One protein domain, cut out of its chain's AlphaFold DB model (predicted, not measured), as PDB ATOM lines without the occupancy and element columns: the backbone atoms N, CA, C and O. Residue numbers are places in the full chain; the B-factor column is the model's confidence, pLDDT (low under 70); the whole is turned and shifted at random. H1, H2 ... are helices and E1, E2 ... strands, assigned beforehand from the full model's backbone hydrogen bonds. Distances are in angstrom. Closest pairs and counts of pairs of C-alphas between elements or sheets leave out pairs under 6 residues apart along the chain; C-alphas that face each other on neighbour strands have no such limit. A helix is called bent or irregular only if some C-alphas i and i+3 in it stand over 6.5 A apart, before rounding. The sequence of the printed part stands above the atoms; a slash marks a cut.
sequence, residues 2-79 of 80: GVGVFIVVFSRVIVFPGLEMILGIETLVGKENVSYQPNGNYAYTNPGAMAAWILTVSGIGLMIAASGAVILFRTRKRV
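This is residues 2 to 79 of the 80 residues of an uncharacterized protein of Pirellula sp. SH-Sr6A (UniProt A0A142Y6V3). One long straight helix, H3, makes the long axis, and near its first residues sits a small head made of the strand hairpin E1 and E2 and the short helix H2. A second helix, the bent H1, leads into this head as a shorter arm, while residues 59 to 79 of H3 stick out free and make much of the length. The printed part has 78 residues with three named helices and two named strands, in the order H1, H2, E1, E2, H3; the sheet, E1 - E2, is antiparallel and the class is mostly helix. The whole is only just loose, close to extended, with a radius of gyration of the C-alphas of 17.0 A and spans of 61 by 26 by 22 A.

Look first for E1, residues 34 to 36, which begins at C-alpha 34, (236.657, 180.490, 285.887), and then for E2, residues 42 to 44. From C-alpha 47 at (237.496, 190.257, 290.016), H3, residues 47 to 79, runs 48.9 A to C-alpha 79 at (191.925, 207.485, 285.971). H2 is residues 25 to 29, 6.4 A long. H1, residues 2 to 23, was assigned as one helix by its hydrogen bonds but is bent, with C-alphas 13 and 16 6.9 A apart; its arms are H1a, residues 2 to 13, 16.7 A, and H1b, residues 16 to 23, 10.3 A.

Begin at the hairpin of E1 and E2, antiparallel at 153 degrees: N 35 and O 43 are 2.9 A apart and N 43 and O 35 are 2.8 A apart, both within hydrogen-bond range. The closest C-alphas of H2 and E1, those of Glu 26 and Val 34, are 6.5 A apart. H2 touches H3, which meets it with residues 49 to 53 alone; their closest C-alphas, Val 29 and Ala 49, are 5.4 A apart. H1b is close to H2 but not clearly touching, with the C-alphas of Glu 20 and Leu 28 closest at 7.2 A. H1a stands to H1b at a steep tilt of 40 degrees, and both arms are apart from H3. Every O i to N i+4 pair is within hydrogen-bond range in H1a, H1b and H2, and 28 of 29 are in H3.

Look for the two C-alphas farthest apart at Pro 38 and Val 79, 61.4 A. Without residues 59 to 79, the body spans 39 by 22 by 17 A. The printed part has no cut, and its four links are tight. The mean pLDDT of the printed part is 82.0; residues 2 to 4 and 77 to 79 are under 70.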
ATOM      1  N   GLY A   2     219.018 199.882 306.627       63.53
ATOM      2  CA  GLY A   2     218.366 198.559 306.496       63.53
ATOM      3  C   GLY A   2     218.140 198.041 305.065       63.53
ATOM      4  O   GLY A   2     218.375 196.869 304.797       63.53
ATOM      5  N   VAL A   3     217.742 198.905 304.123       67.00
ATOM      6  CA  VAL A   3     217.372 198.472 302.756       67.00
ATOM      7  C   VAL A   3     218.580 197.965 301.960       67.00
ATOM      8  O   VAL A   3     218.496 196.930 301.309       67.00
ATOM      9  N   GLY A   4     219.728 198.645 302.059       68.25
ATOM     10  CA  GLY A   4     220.949 198.238 301.354       68.25
ATOM     11  C   GLY A   4     221.456 196.862 301.791       68.25
ATOM     12  O   GLY A   4     221.804 196.042 300.948       68.25
ATOM     13  N   VAL A   5     221.420 196.570 303.095       76.06
ATOM     14  CA  VAL A   5     221.799 195.251 303.627       76.06
ATOM     15  C   VAL A   5     220.848 194.169 303.121       76.06
ATOM     16  O   VAL A   5     221.299 193.105 302.706       76.06
ATOM     17  N   PHE A   6     219.544 194.451 303.087       77.75
ATOM     18  CA  PHE A   6     218.548 193.501 302.595       77.75
ATOM     19  C   PHE A   6     218.765 193.151 301.121       77.75
ATOM     20  O   PHE A   6     218.714 191.981 300.753       77.75
ATOM     21  N   ILE A   7     219.085 194.150 300.291       73.00
ATOM     22  CA  ILE A   7     219.421 193.949 298.877       73.00
ATOM     23  C   ILE A   7     220.673 193.078 298.741       73.00
ATOM     24  O   ILE A   7     220.677 192.141 297.952       73.00
ATOM     25  N   VAL A   8     221.722 193.336 299.529       76.38
ATOM     26  CA  VAL A   8     222.957 192.533 299.486       76.38
ATOM     27  C   VAL A   8     222.691 191.077 299.880       76.38
ATOM     28  O   VAL A   8     223.148 190.165 299.190       76.38
ATOM     29  N   VAL A   9     221.931 190.842 300.953       81.50
ATOM     30  CA  VAL A   9     221.591 189.486 301.415       81.50
ATOM     31  C   VAL A   9     220.725 188.763 300.385       81.50
ATOM     32  O   VAL A   9     221.035 187.631 300.019       81.50
ATOM     33  N   PHE A  10     219.689 189.418 299.865       79.88
ATOM     34  CA  PHE A  10     218.801 188.836 298.858       79.88
ATOM     35  C   PHE A  10     219.556 188.495 297.567       79.88
ATOM     36  O   PHE A  10     219.421 187.392 297.036       79.88
ATOM     37  N   SER A  11     220.421 189.397 297.099       77.25
ATOM     38  CA  SER A  11     221.240 189.158 295.911       77.25
ATOM     39  C   SER A  11     222.194 187.981 296.098       77.25
ATOM     40  O   SER A  11     222.316 187.143 295.207       77.25
ATOM     41  N   ARG A  12     222.834 187.876 297.269       80.38
ATOM     42  CA  ARG A  12     223.785 186.800 297.572       80.38
ATOM     43  C   ARG A  12     223.119 185.435 297.728       80.38
ATOM     44  O   ARG A  12     223.708 184.439 297.328       80.38
ATOM     45  N   VAL A  13     221.936 185.381 298.337       82.06
ATOM     46  CA  VAL A  13     221.275 184.113 298.693       82.06
ATOM     47  C   VAL A  13     220.354 183.608 297.584       82.06
ATOM     48  O   VAL A  13     220.191 182.403 297.441       82.06
ATOM     49  N   ILE A  14     219.746 184.506 296.804       82.06
ATOM     50  CA  ILE A  14     218.686 184.140 295.854       82.06
ATOM     51  C   ILE A  14     219.098 184.458 294.421       82.06
ATOM     52  O   ILE A  14     219.079 183.574 293.567       82.06
ATOM     53  N   VAL A  15     219.490 185.705 294.145       79.62
ATOM     54  CA  VAL A  15     219.688 186.164 292.760       79.62
ATOM     55  C   VAL A  15     220.909 185.510 292.120       79.62
ATOM     56  O   VAL A  15     220.780 184.922 291.051       79.62
ATOM     57  N   PHE A  16     222.082 185.573 292.759       80.12
ATOM     58  CA  PHE A  16     223.297 184.992 292.183       80.12
ATOM     59  C   PHE A  16     223.244 183.463 292.082       80.12
ATOM     60  O   PHE A  16     223.505 182.973 290.987       80.12
ATOM     61  N   PRO A  17     222.822 182.708 293.118       82.38
ATOM     62  CA  PRO A  17     222.698 181.256 292.996       82.38
ATOM     63  C   PRO A  17     221.666 180.838 291.944       82.38
ATOM     64  O   PRO A  17     221.895 179.901 291.185       82.38
ATOM     65  N   GLY A  18     220.541 181.557 291.853       84.50
ATOM     66  CA  GLY A  18     219.526 181.296 290.833       84.50
ATOM     67  C   GLY A  18     220.041 181.549 289.416       84.50
ATOM     68  O   GLY A  18     219.836 180.723 288.528       84.50
ATOM     69  N   LEU A  19     220.745 182.662 289.198       81.06
ATOM     70  CA  LEU A  19     221.339 182.981 287.897       81.06
ATOM     71  C   LEU A  19     222.444 181.998 287.512       81.06
ATOM     72  O   LEU A  19     222.517 181.593 286.356       81.06
ATOM     73  N   GLU A  20     223.267 181.585 288.471       83.12
ATOM     74  CA  GLU A  20     224.305 180.580 288.266       83.12
ATOM     75  C   GLU A  20     223.712 179.224 287.877       83.12
ATOM     76  O   GLU A  20     224.198 178.597 286.941       83.12
ATOM     77  N   MET A  21     222.623 178.805 288.527       82.62
ATOM     78  CA  MET A  21     221.925 177.563 288.190       82.62
ATOM     79  C   MET A  21     221.333 177.586 286.772       82.62
ATOM     80  O   MET A  21     221.320 176.559 286.099       82.62
ATOM     81  N   ILE A  22     220.825 178.735 286.317       85.25
ATOM     82  CA  ILE A  22     220.149 178.858 285.015       85.25
ATOM     83  C   ILE A  22     221.150 179.040 283.870       85.25
ATOM     84  O   ILE A  22     221.001 178.425 282.817       85.25
ATOM     85  N   LEU A  23     222.131 179.926 284.048       83.44
ATOM     86  CA  LEU A  23     223.029 180.365 282.977       83.44
ATOM     87  C   LEU A  23     224.397 179.680 283.027       83.44
ATOM     88  O   LEU A  23     225.107 179.675 282.022       83.44
ATOM     89  N   GLY A  24     224.773 179.107 284.171       83.31
ATOM     90  CA  GLY A  24     226.119 178.613 284.430       83.31
ATOM     91  C   GLY A  24     227.102 179.744 284.734       83.31
ATOM     92  O   GLY A  24     227.027 180.840 284.174       83.31
ATOM     93  N   ILE A  25     228.065 179.473 285.618       79.25
ATOM     94  CA  ILE A  25     229.032 180.479 286.072       79.25
ATOM     95  C   ILE A  25     229.910 181.031 284.939       79.25
ATOM     96  O   ILE A  25     230.221 182.220 284.922       79.25
ATOM     97  N   GLU A  26     230.229 180.201 283.942       82.69
ATOM     98  CA  GLU A  26     230.998 180.599 282.756       82.69
ATOM     99  C   GLU A  26     230.301 181.716 281.963       82.69
ATOM    100  O   GLU A  26     230.965 182.593 281.419       82.69
ATOM    101  N   THR A  27     228.967 181.730 281.934       81.12
ATOM    102  CA  THR A  27     228.180 182.757 281.233       81.12
ATOM    103  C   THR A  27     228.121 184.067 282.020       81.12
ATOM    104  O   THR A  27     227.977 185.134 281.429       81.12
ATOM    105  N   LEU A  28     228.240 184.003 283.351       79.12
ATOM    106  CA  LEU A  28     228.174 185.176 284.230       79.12
ATOM    107  C   LEU A  28     229.475 185.984 284.198       79.12
ATOM    108  O   LEU A  28     229.438 187.211 284.159       79.12
ATOM    109  N   VAL A  29     230.621 185.301 284.238       78.75
ATOM    110  CA  VAL A  29     231.934 185.955 284.370       78.75
ATOM    111  C   VAL A  29     232.879 185.704 283.196       78.75
ATOM    112  O   VAL A  29     233.955 186.289 283.175       78.75
ATOM    113  N   GLY A  30     232.497 184.891 282.211       81.69
ATOM    114  CA  GLY A  30     233.370 184.454 281.119       81.69
ATOM    115  C   GLY A  30     234.131 183.182 281.490       81.69
ATOM    116  O   GLY A  30     234.664 183.058 282.595       81.69
ATOM    117  N   LYS A  31     234.192 182.222 280.564       81.00
ATOM    118  CA  LYS A  31     234.811 180.903 280.783       81.00
ATOM    119  C   LYS A  31     236.295 181.004 281.132       81.00
ATOM    120  O   LYS A  31     236.799 180.257 281.961       81.00
ATOM    121  N   GLU A  32     236.984 181.965 280.535       82.94
ATOM    122  CA  GLU A  32     238.386 182.289 280.786       82.94
ATOM    123  C   GLU A  32     238.649 182.821 282.205       82.94
ATOM    124  O   GLU A  32     239.785 182.783 282.681       82.94
ATOM    125  N   ASN A  33     237.602 183.279 282.899       83.56
ATOM    126  CA  ASN A  33     237.690 183.847 284.243       83.56
ATOM    127  C   ASN A  33     237.292 182.845 285.349       83.56
ATOM    128  O   ASN A  33     237.208 183.221 286.525       83.56
ATOM    129  N   VAL A  34     237.058 181.577 284.983       83.75
ATOM    130  CA  VAL A  34     236.657 180.490 285.887       83.75
ATOM    131  C   VAL A  34     237.702 179.379 285.853       83.75
ATOM    132  O   VAL A  34     237.966 178.775 284.817       83.75
ATOM    133  N   SER A  35     238.285 179.070 287.011       84.75
ATOM    134  CA  SER A  35     239.179 177.925 287.185       84.75
ATOM    135  C   SER A  35     238.480 176.836 287.990       84.75
ATOM    136  O   SER A  35     238.186 177.027 289.171       84.75
ATOM    137  N   TYR A  36     238.212 175.694 287.356       85.12
ATOM    138  CA  TYR A  36     237.631 174.532 288.026       85.12
ATOM    139  C   TYR A  36     238.695 173.778 288.819       85.12
ATOM    140  O   TYR A  36     239.752 173.415 288.302       85.12
ATOM    141  N   GLN A  37     238.396 173.532 290.086       87.69
ATOM    142  CA  GLN A  37     239.225 172.751 290.984       87.69
ATOM    143  C   GLN A  37     238.811 171.271 290.934       87.69
ATOM    144  O   GLN A  37     237.647 170.956 290.672       87.69
ATOM    145  N   PRO A  38     239.725 170.333 291.246       84.62
ATOM    146  CA  PRO A  38     239.446 168.892 291.185       84.62
ATOM    147  C   PRO A  38     238.310 168.417 292.103       84.62
ATOM    148  O   PRO A  38     237.753 167.344 291.903       84.62
ATOM    149  N   ASN A  39     237.968 169.208 293.120       86.38
ATOM    150  CA  ASN A  39     236.882 168.953 294.070       86.38
ATOM    151  C   ASN A  39     235.497 169.402 293.554       86.38
ATOM    152  O   ASN A  39     234.531 169.338 294.307       86.38
ATOM    153  N   GLY A  40     235.399 169.889 292.314       76.88
ATOM    154  CA  GLY A  40     234.155 170.399 291.734       76.88
ATOM    155  C   GLY A  40     233.808 171.837 292.133       76.88
ATOM    156  O   GLY A  40     232.835 172.380 291.617       76.88
ATOM    157  N   ASN A  41     234.603 172.480 292.995       82.00
ATOM    158  CA  ASN A  41     234.504 173.922 293.214       82.00
ATOM    159  C   ASN A  41     235.169 174.684 292.070       82.00
ATOM    160  O   ASN A  41     235.965 174.142 291.304       82.00
ATOM    161  N   TYR A  42     234.891 175.978 291.989       82.31
ATOM    162  CA  TYR A  42     235.544 176.875 291.052       82.31
ATOM    163  C   TYR A  42     236.100 178.101 291.782       82.31
ATOM    164  O   TYR A  42     235.617 178.500 292.840       82.31
ATOM    165  N   ALA A  43     237.160 178.680 291.228       81.19
ATOM    166  CA  ALA A  43     237.738 179.936 291.678       81.19
ATOM    167  C   ALA A  43     237.633 180.983 290.570       81.19
ATOM    168  O   ALA A  43     237.845 180.688 289.392       81.19
ATOM    169  N   TYR A  44     237.335 182.214 290.970       80.50
ATOM    170  CA  TYR A  44     237.344 183.361 290.074       80.50
ATOM    171  C   TYR A  44     238.767 183.874 289.915       80.50
ATOM    172  O   TYR A  44     239.432 184.183 290.904       80.50
ATOM    173  N   THR A  45     239.222 184.002 288.675       82.81
ATOM    174  CA  THR A  45     240.564 184.522 288.380       82.81
ATOM    175  C   THR A  45     240.553 186.023 288.100       82.81
ATOM    176  O   THR A  45     241.587 186.675 288.237       82.81
ATOM    177  N   ASN A  46     239.387 186.596 287.772       81.94
ATOM    178  CA  ASN A  46     239.248 188.002 287.407       81.94
ATOM    179  C   ASN A  46     238.134 188.717 288.203       81.94
ATOM    180  O   ASN A  46     236.953 188.611 287.858       81.94
ATOM    181  N   PRO A  47     238.481 189.502 289.239       80.69
ATOM    182  CA  PRO A  47     237.496 190.257 290.016       80.69
ATOM    183  C   PRO A  47     236.818 191.377 289.208       80.69
ATOM    184  O   PRO A  47     235.694 191.764 289.527       80.69
ATOM    185  N   GLY A  48     237.461 191.882 288.148       85.06
ATOM    186  CA  GLY A  48     236.891 192.908 287.273       85.06
ATOM    187  C   GLY A  48     235.695 192.396 286.471       85.06
ATOM    188  O   GLY A  48     234.674 193.077 286.392       85.06
ATOM    189  N   ALA A  49     235.783 191.167 285.952       81.44
ATOM    190  CA  ALA A  49     234.673 190.516 285.254       81.44
ATOM    191  C   ALA A  49     233.453 190.341 286.176       81.44
ATOM    192  O   ALA A  49     232.325 190.656 285.794       81.44
ATOM    193  N   MET A  50     233.685 189.950 287.434       81.62
ATOM    194  CA  MET A  50     232.626 189.844 288.441       81.62
ATOM    195  C   MET A  50     231.992 191.206 288.769       81.62
ATOM    196  O   MET A  50     230.772 191.313 288.882       81.62
ATOM    197  N   ALA A  51     232.788 192.273 288.877       83.94
ATOM    198  CA  ALA A  51     232.261 193.620 289.097       83.94
ATOM    199  C   ALA A  51     231.401 194.105 287.914       83.94
ATOM    200  O   ALA A  51     230.313 194.645 288.125       83.94
ATOM    201  N   ALA A  52     231.846 193.871 286.675       85.12
ATOM    202  CA  ALA A  52     231.084 194.200 285.470       85.12
ATOM    203  C   ALA A  52     229.751 193.435 285.409       85.12
ATOM    204  O   ALA A  52     228.709 194.014 285.085       85.12
ATOM    205  N   TRP A  53     229.760 192.158 285.796       82.62
ATOM    206  CA  TRP A  53     228.548 191.356 285.918       82.62
ATOM    207  C   TRP A  53     227.568 191.942 286.942       82.62
ATOM    208  O   TRP A  53     226.399 192.176 286.630       82.62
ATOM    209  N   ILE A  54     228.049 192.267 288.147       81.56
ATOM    210  CA  ILE A  54     227.231 192.881 289.205       81.56
ATOM    211  C   ILE A  54     226.605 194.199 288.725       81.56
ATOM    212  O   ILE A  54     225.419 194.444 288.970       81.56
ATOM    213  N   LEU A  55     227.373 195.040 288.024       85.31
ATOM    214  CA  LEU A  55     226.874 196.293 287.450       85.31
ATOM    215  C   LEU A  55     225.796 196.050 286.390       85.31
ATOM    216  O   LEU A  55     224.792 196.760 286.376       85.31
ATOM    217  N   THR A  56     225.961 195.024 285.556       85.88
ATOM    218  CA  THR A  56     224.982 194.649 284.525       85.88
ATOM    219  C   THR A  56     223.658 194.219 285.151       85.88
ATOM    220  O   THR A  56     222.607 194.766 284.813       85.88
ATOM    221  N   VAL A  57     223.698 193.306 286.128       83.25
ATOM    222  CA  VAL A  57     222.502 192.848 286.859       83.25
ATOM    223  C   VAL A  57     221.816 194.015 287.571       83.25
ATOM    224  O   VAL A  57     220.597 194.171 287.485       83.25
ATOM    225  N   SER A  58     222.597 194.877 288.228       84.19
ATOM    226  CA  SER A  58     222.073 196.062 288.918       84.19
ATOM    227  C   SER A  58     221.411 197.042 287.944       84.19
ATOM    228  O   SER A  58     220.324 197.550 288.222       84.19
ATOM    229  N   GLY A  59     222.026 197.276 286.782       88.50
ATOM    230  CA  GLY A  59     221.490 198.138 285.729       88.50
ATOM    231  C   GLY A  59     220.165 197.622 285.167       88.50
ATOM    232  O   GLY A  59     219.206 198.387 285.056       88.50
ATOM    233  N   ILE A  60     220.071 196.318 284.889       87.25
ATOM    234  CA  ILE A  60     218.821 195.681 284.443       87.25
ATOM    235  C   ILE A  60     217.737 195.819 285.519       87.25
ATOM    236  O   ILE A  60     216.614 196.219 285.211       87.25
ATOM    237  N   GLY A  61     218.073 195.558 286.787       85.00
ATOM    238  CA  GLY A  61     217.145 195.723 287.907       85.00
ATOM    239  C   GLY A  61     216.595 197.148 288.018       85.00
ATOM    240  O   GLY A  61     215.386 197.337 288.168       85.00
ATOM    241  N   LEU A  62     217.453 198.162 287.863       89.19
ATOM    242  CA  LEU A  62     217.038 199.567 287.844       89.19
ATOM    243  C   LEU A  62     216.129 199.891 286.653       89.19
ATOM    244  O   LEU A  62     215.144 200.607 286.828       89.19
ATOM    245  N   MET A  63     216.404 199.347 285.465       90.62
ATOM    246  CA  MET A  63     215.539 199.539 284.295       90.62
ATOM    247  C   MET A  63     214.155 198.910 284.484       90.62
ATOM    248  O   MET A  63     213.140 199.522 284.139       90.62
ATOM    249  N   ILE A  64     214.082 197.716 285.077       89.25
ATOM    250  CA  ILE A  64     212.807 197.065 285.406       89.25
ATOM    251  C   ILE A  64     212.037 197.901 286.437       89.25
ATOM    252  O   ILE A  64     210.855 198.183 286.249       89.25
ATOM    253  N   ALA A  65     212.706 198.377 287.489       87.31
ATOM    254  CA  ALA A  65     212.075 199.231 288.492       87.31
ATOM    255  C   ALA A  65     211.562 200.552 287.887       87.31
ATOM    256  O   ALA A  65     210.422 200.954 288.135       87.31
ATOM    257  N   ALA A  66     212.372 201.206 287.049       91.44
ATOM    258  CA  ALA A  66     212.008 202.450 286.378       91.44
ATOM    259  C   ALA A  66     210.827 202.254 285.416       91.44
ATOM    260  O   ALA A  66     209.879 203.039 285.435       91.44
ATOM    261  N   SER A  67     210.840 201.192 284.609       92.38
ATOM    262  CA  SER A  67     209.736 200.881 283.693       92.38
ATOM    263  C   SER A  67     208.432 200.583 284.442       92.38
ATOM    264  O   SER A  67     207.392 201.139 284.084       92.38
ATOM    265  N   GLY A  68     208.484 199.813 285.535       90.00
ATOM    266  CA  GLY A  68     207.332 199.585 286.411       90.00
ATOM    267  C   GLY A  68     206.770 200.884 287.001       90.00
ATOM    268  O   GLY A  68     205.559 201.117 286.957       90.00
ATOM    269  N   ALA A  69     207.640 201.782 287.475       91.19
ATOM    270  CA  ALA A  69     207.235 203.091 287.986       91.19
ATOM    271  C   ALA A  69     206.579 203.969 286.904       91.19
ATOM    272  O   ALA A  69     205.548 204.600 287.155       91.19
ATOM    273  N   VAL A  70     207.128 203.975 285.684       92.88
ATOM    274  CA  VAL A  70     206.561 204.706 284.537       92.88
ATOM    275  C   VAL A  70     205.169 204.188 284.183       92.88
ATOM    276  O   VAL A  70     204.262 204.991 283.955       92.88
ATOM    277  N   ILE A  71     204.980 202.866 284.152       92.62
ATOM    278  CA  ILE A  71     203.674 202.251 283.887       92.62
ATOM    279  C   ILE A  71     202.663 202.699 284.945       92.62
ATOM    280  O   ILE A  71     201.610 203.226 284.592       92.62
ATOM    281  N   LEU A  72     203.000 202.584 286.233       90.81
ATOM    282  CA  LEU A  72     202.121 203.002 287.330       90.81
ATOM    283  C   LEU A  72     201.740 204.487 287.246       90.81
ATOM    284  O   LEU A  72     200.573 204.842 287.432       90.81
ATOM    285  N   PHE A  73     202.699 205.354 286.920       89.75
ATOM    286  CA  PHE A  73     202.453 206.789 286.776       89.75
ATOM    287  C   PHE A  73     201.521 207.105 285.598       89.75
ATOM    288  O   PHE A  73     200.606 207.923 285.723       89.75
ATOM    289  N   ARG A  74     201.709 206.426 284.459       87.69
ATOM    290  CA  ARG A  74     200.839 206.569 283.282       87.69
ATOM    291  C   ARG A  74     199.423 206.064 283.549       87.69
ATOM    292  O   ARG A  74     198.471 206.710 283.117       87.69
ATOM    293  N   THR A  75     199.273 204.964 284.282       85.25
ATOM    294  CA  THR A  75     197.957 204.422 284.646       85.25
ATOM    295  C   THR A  75     197.218 205.350 285.610       85.25
ATOM    296  O   THR A  75     196.033 205.602 285.411       85.25
ATOM    297  N   ARG A  76     197.911 205.959 286.586       74.81
ATOM    298  CA  ARG A  76     197.314 206.975 287.476       74.81
ATOM    299  C   ARG A  76     196.771 208.191 286.723       74.81
ATOM    300  O   ARG A  76     195.700 208.670 287.065       74.81
ATOM    301  N   LYS A  77     197.471 208.664 285.687       60.84
ATOM    302  CA  LYS A  77     197.024 209.804 284.862       60.84
ATOM    303  C   LYS A  77     195.810 209.515 283.972       60.84
ATOM    304  O   LYS A  77     195.233 210.463 283.463       60.84
ATOM    305  N   ARG A  78     195.446 208.249 283.731       58.91
ATOM    306  CA  ARG A  78     194.256 207.890 282.931       58.91
ATOM    307  C   ARG A  78     192.965 207.804 283.745       58.91
ATOM    308  O   ARG A  78     191.899 207.768 283.147       58.91
ATOM    309  N   VAL A  79     193.070 207.694 285.067       57.31
ATOM    310  CA  VAL A  79     191.925 207.485 285.971       57.31
ATOM    311  C   VAL A  79     191.534 208.782 286.703       57.31
ATOM    312  O   VAL A  79     190.503 208.811 287.365       57.31
TER     313      VAL A  79